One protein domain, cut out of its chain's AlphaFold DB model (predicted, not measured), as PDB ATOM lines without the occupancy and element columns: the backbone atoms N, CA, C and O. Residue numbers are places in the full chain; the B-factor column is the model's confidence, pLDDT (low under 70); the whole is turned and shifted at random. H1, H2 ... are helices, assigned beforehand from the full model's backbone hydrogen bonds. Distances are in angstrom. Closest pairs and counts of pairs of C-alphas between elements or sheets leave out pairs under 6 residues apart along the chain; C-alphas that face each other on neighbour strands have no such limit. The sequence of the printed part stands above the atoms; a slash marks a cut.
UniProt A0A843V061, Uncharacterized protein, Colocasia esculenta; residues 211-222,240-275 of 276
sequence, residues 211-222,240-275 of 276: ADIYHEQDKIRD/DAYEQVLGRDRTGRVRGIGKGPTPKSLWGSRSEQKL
ATOM      1  N   ALA A 211     -27.722  29.445  -7.633       82.19
ATOM      2  CA  ALA A 211     -27.411  30.720  -8.280       82.19
ATOM      3  C   ALA A 211     -27.860  31.917  -7.421       82.19
ATOM      4  O   ALA A 211     -27.090  32.854  -7.214       82.19
ATOM      5  N   ASP A 212     -29.066  31.841  -6.847       80.44
ATOM      6  CA  ASP A 212     -29.587  32.880  -5.955       80.44
ATOM      7  C   ASP A 212     -28.760  32.975  -4.671       80.44
ATOM      8  O   ASP A 212     -28.476  34.073  -4.199       80.44
ATOM      9  N   ILE A 213     -28.324  31.836  -4.121       79.75
ATOM     10  CA  ILE A 213     -27.482  31.793  -2.917       79.75
ATOM     11  C   ILE A 213     -26.128  32.465  -3.168       79.75
ATOM     12  O   ILE A 213     -25.687  33.246  -2.327       79.75
ATOM     13  N   TYR A 214     -25.476  32.191  -4.302       82.88
ATOM     14  CA  TYR A 214     -24.204  32.836  -4.648       82.88
ATOM     15  C   TYR A 214     -24.372  34.342  -4.841       82.88
ATOM     16  O   TYR A 214     -23.630  35.125  -4.254       82.88
ATOM     17  N   HIS A 215     -25.406  34.756  -5.571       85.44
ATOM     18  CA  HIS A 215     -25.706  36.170  -5.770       85.44
ATOM     19  C   HIS A 215     -26.025  36.900  -4.450       85.44
ATOM     20  O   HIS A 215     -25.603  38.038  -4.240       85.44
ATOM     21  N   GLU A 216     -26.731  36.250  -3.520       84.12
ATOM     22  CA  GLU A 216     -26.943  36.774  -2.167       84.12
ATOM     23  C   GLU A 216     -25.623  36.902  -1.389       84.12
ATOM     24  O   GLU A 216     -25.404  37.905  -0.710       84.12
ATOM     25  N   GLN A 217     -24.717  35.926  -1.494       83.56
ATOM     26  CA  GLN A 217     -23.408  35.983  -0.834       83.56
ATOM     27  C   GLN A 217     -22.524  37.117  -1.361       83.56
ATOM     28  O   GLN A 217     -21.898  37.805  -0.551       83.56
ATOM     29  N   ASP A 218     -22.502  37.347  -2.674       86.62
ATOM     30  CA  ASP A 218     -21.713  38.428  -3.272       86.62
ATOM     31  C   ASP A 218     -22.226  39.801  -2.830       86.62
ATOM     32  O   ASP A 218     -21.449  40.615  -2.333       86.62
ATOM     33  N   LYS A 219     -23.549  40.013  -2.826       86.31
ATOM     34  CA  LYS A 219     -24.141  41.244  -2.274       86.31
ATOM     35  C   LYS A 219     -23.775  41.475  -0.810       86.31
ATOM     36  O   LYS A 219     -23.495  42.603  -0.409       86.31
ATOM     37  N   ILE A 220     -23.781  40.419   0.008       83.69
ATOM     38  CA  ILE A 220     -23.374  40.520   1.415       83.69
ATOM     39  C   ILE A 220     -21.900  40.930   1.517       83.69
ATOM     40  O   ILE A 220     -21.561  41.748   2.375       83.69
ATOM     41  N   ARG A 221     -21.023  40.370   0.673       84.00
ATOM     42  CA  ARG A 221     -19.594  40.708   0.641       84.00
ATOM     43  C   ARG A 221     -19.397  42.187   0.292       84.00
ATOM     44  O   ARG A 221     -18.708  42.874   1.042       84.00
ATOM     45  N   ASP A 222     -20.061  42.683  -0.744       84.44
ATOM     46  CA  ASP A 222     -19.941  44.076  -1.199       84.44
ATOM     47  C   ASP A 222     -20.409  45.088  -0.140       84.44
ATOM     48  O   ASP A 222     -19.734  46.086   0.141       84.44
ATOM     49  N   ASP A 240     -27.553  44.898   9.548       72.31
ATOM     50  CA  ASP A 240     -26.362  44.225   9.030       72.31
ATOM     51  C   ASP A 240     -26.527  43.813   7.553       72.31
ATOM     52  O   ASP A 240     -27.640  43.683   7.031       72.31
ATOM     53  N   ALA A 241     -25.407  43.607   6.852       75.44
ATOM     54  CA  ALA A 241     -25.409  43.200   5.442       75.44
ATOM     55  C   ALA A 241     -26.313  41.975   5.172       75.44
ATOM     56  O   ALA A 241     -26.890  41.836   4.096       75.44
ATOM     57  N   TYR A 242     -26.479  41.106   6.174       73.69
ATOM     58  CA  TYR A 242     -27.346  39.939   6.099       73.69
ATOM     59  C   TYR A 242     -28.839  40.284   6.147       73.69
ATOM     60  O   TYR A 242     -29.596  39.686   5.391       73.69
ATOM     61  N   GLU A 243     -29.297  41.217   6.986       76.19
ATOM     62  CA  GLU A 243     -30.700  41.656   7.004       76.19
ATOM     63  C   GLU A 243     -31.080  42.361   5.698       76.19
ATOM     64  O   GLU A 243     -32.188  42.164   5.200       76.19
ATOM     65  N   GLN A 244     -30.157  43.132   5.116       78.31
ATOM     66  CA  GLN A 244     -30.391  43.848   3.857       78.31
ATOM     67  C   GLN A 244     -30.602  42.897   2.675       78.31
ATOM     68  O   GLN A 244     -31.464  43.138   1.834       78.31
ATOM     69  N   VAL A 245     -29.837  41.804   2.624       79.38
ATOM     70  CA  VAL A 245     -29.875  40.863   1.498       79.38
ATOM     71  C   VAL A 245     -30.861  39.719   1.729       79.38
ATOM     72  O   VAL A 245     -31.584  39.329   0.817       79.38
ATOM     73  N   LEU A 246     -30.920  39.177   2.948       77.94
ATOM     74  CA  LEU A 246     -31.721  37.991   3.276       77.94
ATOM     75  C   LEU A 246     -33.063  38.328   3.943       77.94
ATOM     76  O   LEU A 246     -33.873  37.426   4.172       77.94
ATOM     77  N   GLY A 247     -33.311  39.600   4.263       74.88
ATOM     78  CA  GLY A 247     -34.476  40.041   5.026       74.88
ATOM     79  C   GLY A 247     -34.350  39.738   6.522       74.88
ATOM     80  O   GLY A 247     -33.304  39.313   7.004       74.88
ATOM     81  N   ARG A 248     -35.419  39.948   7.297       74.88
ATOM     82  CA  ARG A 248     -35.430  39.728   8.759       74.88
ATOM     83  C   ARG A 248     -35.408  38.251   9.154       74.88
ATOM     84  O   ARG A 248     -35.942  37.395   8.453       74.88
ATOM     85  N   ASP A 249     -34.845  37.974  10.331       77.62
ATOM     86  CA  ASP A 249     -34.869  36.642  10.934       77.62
ATOM     87  C   ASP A 249     -36.305  36.155  11.136       77.62
ATOM     88  O   ASP A 249     -37.185  36.897  11.585       77.62
ATOM     89  N   ARG A 250     -36.536  34.874  10.834       73.31
ATOM     90  CA  ARG A 250     -37.831  34.232  11.078       73.31
ATOM     91  C   ARG A 250     -37.997  33.971  12.569       73.31
ATOM     92  O   ARG A 250     -37.062  33.541  13.233       73.31
ATOM     93  N   THR A 251     -39.206  34.149  13.095       72.88
ATOM     94  CA  THR A 251     -39.506  33.906  14.513       72.88
ATOM     95  C   THR A 251     -39.019  32.521  14.967       72.88
ATOM     96  O   THR A 251     -39.419  31.500  14.409       72.88
ATOM     97  N   GLY A 252     -38.150  32.488  15.985       68.62
ATOM     98  CA  GLY A 252     -37.574  31.256  16.545       68.62
ATOM     99  C   GLY A 252     -36.422  30.632  15.744       68.62
ATOM    100  O   GLY A 252     -36.008  29.510  16.054       68.62
ATOM    101  N   ARG A 253     -35.905  31.315  14.714       76.25
ATOM    102  CA  ARG A 253     -34.741  30.878  13.936       76.25
ATOM    103  C   ARG A 253     -33.813  32.055  13.627       76.25
ATOM    104  O   ARG A 253     -34.190  32.971  12.907       76.25
ATOM    105  N   VAL A 254     -32.584  31.966  14.118       74.94
ATOM    106  CA  VAL A 254     -31.489  32.902  13.855       74.94
ATOM    107  C   VAL A 254     -30.726  32.445  12.610       74.94
ATOM    108  O   VAL A 254     -30.419  31.255  12.459       74.94
ATOM    109  N   ARG A 255     -30.433  33.369  11.690       72.25
ATOM    110  CA  ARG A 255     -29.604  33.091  10.501       72.25
ATOM    111  C   ARG A 255     -28.236  32.522  10.894       72.25
ATOM    112  O   ARG A 255     -27.644  32.942  11.879       72.25
ATOM    113  N   GLY A 256     -27.745  31.542  10.134       66.56
ATOM    114  CA  GLY A 256     -26.438  30.896  10.353       66.56
ATOM    115  C   GLY A 256     -26.347  29.976  11.579       66.56
ATOM    116  O   GLY A 256     -25.628  28.988  11.535       66.56
ATOM    117  N   ILE A 257     -27.123  30.241  12.633       68.38
ATOM    118  CA  ILE A 257     -27.087  29.495  13.903       68.38
ATOM    119  C   ILE A 257     -28.220  28.456  13.991       68.38
ATOM    120  O   ILE A 257     -28.074  27.406  14.612       68.38
ATOM    121  N   GLY A 258     -29.360  28.694  13.333       69.50
ATOM    122  CA  GLY A 258     -30.500  27.777  13.350       69.50
ATOM    123  C   GLY A 258     -31.550  28.159  14.393       69.50
ATOM    124  O   GLY A 258     -31.922  29.321  14.494       69.50
ATOM    125  N   LYS A 259     -32.145  27.194  15.106       71.44
ATOM    126  CA  LYS A 259     -33.226  27.497  16.069       71.44
ATOM    127  C   LYS A 259     -32.666  28.279  17.260       71.44
ATOM    128  O   LYS A 259     -31.792  27.769  17.949       71.44
ATOM    129  N   GLY A 260     -33.206  29.466  17.516       72.69
ATOM    130  CA  GLY A 260     -32.716  30.362  18.560       72.69
ATOM    131  C   GLY A 260     -33.666  31.535  18.811       72.69
ATOM    132  O   GLY A 260     -34.528  31.811  17.965       72.69
ATOM    133  N   PRO A 261     -33.533  32.221  19.956       72.75
ATOM    134  CA  PRO A 261     -34.232  33.472  20.201       72.75
ATOM    135  C   PRO A 261     -33.733  34.525  19.209       72.75
ATOM    136  O   PRO A 261     -32.535  34.778  19.096       72.75
ATOM    137  N   THR A 262     -34.651  35.106  18.442       72.69
ATOM    138  CA  THR A 262     -34.294  36.142  17.472       72.69
ATOM    139  C   THR A 262     -34.012  37.465  18.177       72.69
ATOM    140  O   THR A 262     -34.590  37.721  19.240       72.69
ATOM    141  N   PRO A 263     -33.225  38.361  17.562       69.44
ATOM    142  CA  PRO A 263     -33.024  39.718  18.060       69.44
ATOM    143  C   PRO A 263     -34.316  40.432  18.478       69.44
ATOM    144  O   PRO A 263     -34.406  41.007  19.557       69.44
ATOM    145  N   LYS A 264     -35.373  40.297  17.669       68.31
ATOM    146  CA  LYS A 264     -36.708  40.833  17.966       68.31
ATOM    147  C   LYS A 264     -37.323  40.250  19.247       68.31
ATOM    148  O   LYS A 264     -38.007  40.963  19.966       68.31
ATOM    149  N   SER A 265     -37.116  38.960  19.523       66.88
ATOM    150  CA  SER A 265     -37.618  38.332  20.755       66.88
ATOM    151  C   SER A 265     -36.847  38.770  21.997       66.88
ATOM    152  O   SER A 265     -37.432  38.872  23.066       66.88
ATOM    153  N   LEU A 266     -35.552  39.061  21.850       67.44
ATOM    154  CA  LEU A 266     -34.692  39.495  22.948       67.44
ATOM    155  C   LEU A 266     -34.896  40.967  23.296       67.44
ATOM    156  O   LEU A 266     -34.978  41.313  24.472       67.44
ATOM    157  N   TRP A 267     -34.977  41.817  22.273       67.19
ATOM    158  CA  TRP A 267     -34.891  43.267  22.427       67.19
ATOM    159  C   TRP A 267     -36.164  44.018  22.002       67.19
ATOM    160  O   TRP A 267     -36.172  45.244  22.053       67.19
ATOM    161  N   GLY A 268     -37.234  43.329  21.597       65.19
ATOM    162  CA  GLY A 268     -38.496  43.953  21.179       65.19
ATOM    163  C   GLY A 268     -38.485  44.498  19.745       65.19
ATOM    164  O   GLY A 268     -37.566  44.258  18.956       65.19
ATOM    165  N   SER A 269     -39.559  45.194  19.367       59.19
ATOM    166  CA  SER A 269     -39.694  45.833  18.054       59.19
ATOM    167  C   SER A 269     -38.993  47.200  17.996       59.19
ATOM    168  O   SER A 269     -38.793  47.871  19.004       59.19
ATOM    169  N   ARG A 270     -38.632  47.645  16.785       55.34
ATOM    170  CA  ARG A 270     -37.861  48.882  16.525       55.34
ATOM    171  C   ARG A 270     -38.486  50.153  17.132       55.34
ATOM    172  O   ARG A 270     -37.765  51.100  17.426       55.34
ATOM    173  N   SER A 271     -39.810  50.185  17.286       53.50
ATOM    174  CA  SER A 271     -40.561  51.282  17.913       53.50
ATOM    175  C   SER A 271     -40.417  51.309  19.436       53.50
ATOM    176  O   SER A 271     -40.413  52.384  20.018       53.50
ATOM    177  N   GLU A 272     -40.249  50.150  20.072       46.84
ATOM    178  CA  GLU A 272     -40.139  50.015  21.532       46.84
ATOM    179  C   GLU A 272     -38.716  50.302  22.032       46.84
ATOM    180  O   GLU A 272     -38.530  50.726  23.169       46.84
ATOM    181  N   GLN A 273     -37.708  50.120  21.174       50.69
ATOM    182  CA  GLN A 273     -36.297  50.360  21.504       50.69
ATOM    183  C   GLN A 273     -35.898  51.840  21.490       50.69
ATOM    184  O   GLN A 273     -34.942  52.206  22.157       50.69
ATOM    185  N   LYS A 274     -36.611  52.695  20.743       44.16
ATOM    186  CA  LYS A 274     -36.353  54.149  20.690       44.16
ATOM    187  C   LYS A 274     -36.905  54.926  21.896       44.16
ATOM    188  O   LYS A 274     -36.654  56.119  21.998       44.16
ATOM    189  N   LEU A 275     -37.689  54.272  22.752       41.25
ATOM    190  CA  LEU A 275     -38.362  54.862  23.917       41.25
ATOM    191  C   LEU A 275     -37.657  54.535  25.248       41.25
ATOM    192  O   LEU A 275     -38.222  54.793  26.309       41.25
TER     193      LEU A 275
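This is residues 211 to 222 and 240 to 275 of the 276 residues of an uncharacterized protein of Colocasia esculenta (UniProt A0A843V061). A flat, loose chain of small helices is strung out in a line: at one end the longest helix, H1, lies side by side with the short H2, and at the other end the tiny H3 leads to H4. Between these ends a long loop, residues 247 to 262, folds back on itself, and residues 266 to 275, with H4, stand free. The printed part has 48 residues, with four named helices in the order H1, H2, H3, H4 and no named strand; the class is all helix. The radius of gyration of the C-alphas is 12.8 A, and they span 39 by 24 by 12 A.

H1, residues 211 to 222, touches H2, residues 241 to 246, with its residues 216 to 221 alone. Their closest C-alphas, those of Ile 220 and Ala 241, are 5.2 A apart, and the helices run opposite ways at a shallow tilt of 19 degrees. Beyond H2, residues 253 to 254 and 258 to 259 form a short antiparallel pairing. H3, residues 263 to 267, is apart from H1 and H2. H3 and H4, residues 270 to 273, are close but not clearly touching, their closest C-alphas, those of Trp 267 and Gln 273, being 7.3 A apart. H4 is apart from H1 and H2. Every O i to N i+4 pair is within hydrogen-bond range in H1, H2 and H3; H4 is too short for such a pair.

H1 begins at C-alpha 211 (-27.411, 30.720, -8.280) and is 16.9 A long. H2 begins at C-alpha 241 (-25.409, 43.200, 5.442) and is 8.5 A long. H3 is 5.9 A long; H4, 5.4 A long, ends at C-alpha 273 (-36.297, 50.360, 21.504).

The C-alphas of Ala 211 and Leu 275, the two farthest apart, are 41.7 A apart. Residues 223 to 239 are not printed, and C-alphas 222 and 240 are 12.1 A apart across this cut, which lies in the link from H1 to H2. The link from H2 to H3 is long, with 16 residues, and that from H3 to H4 is tight. The mean pLDDT of the printed part is 71.9; residues 252, 256 to 258 and 263 to 275 are under 70.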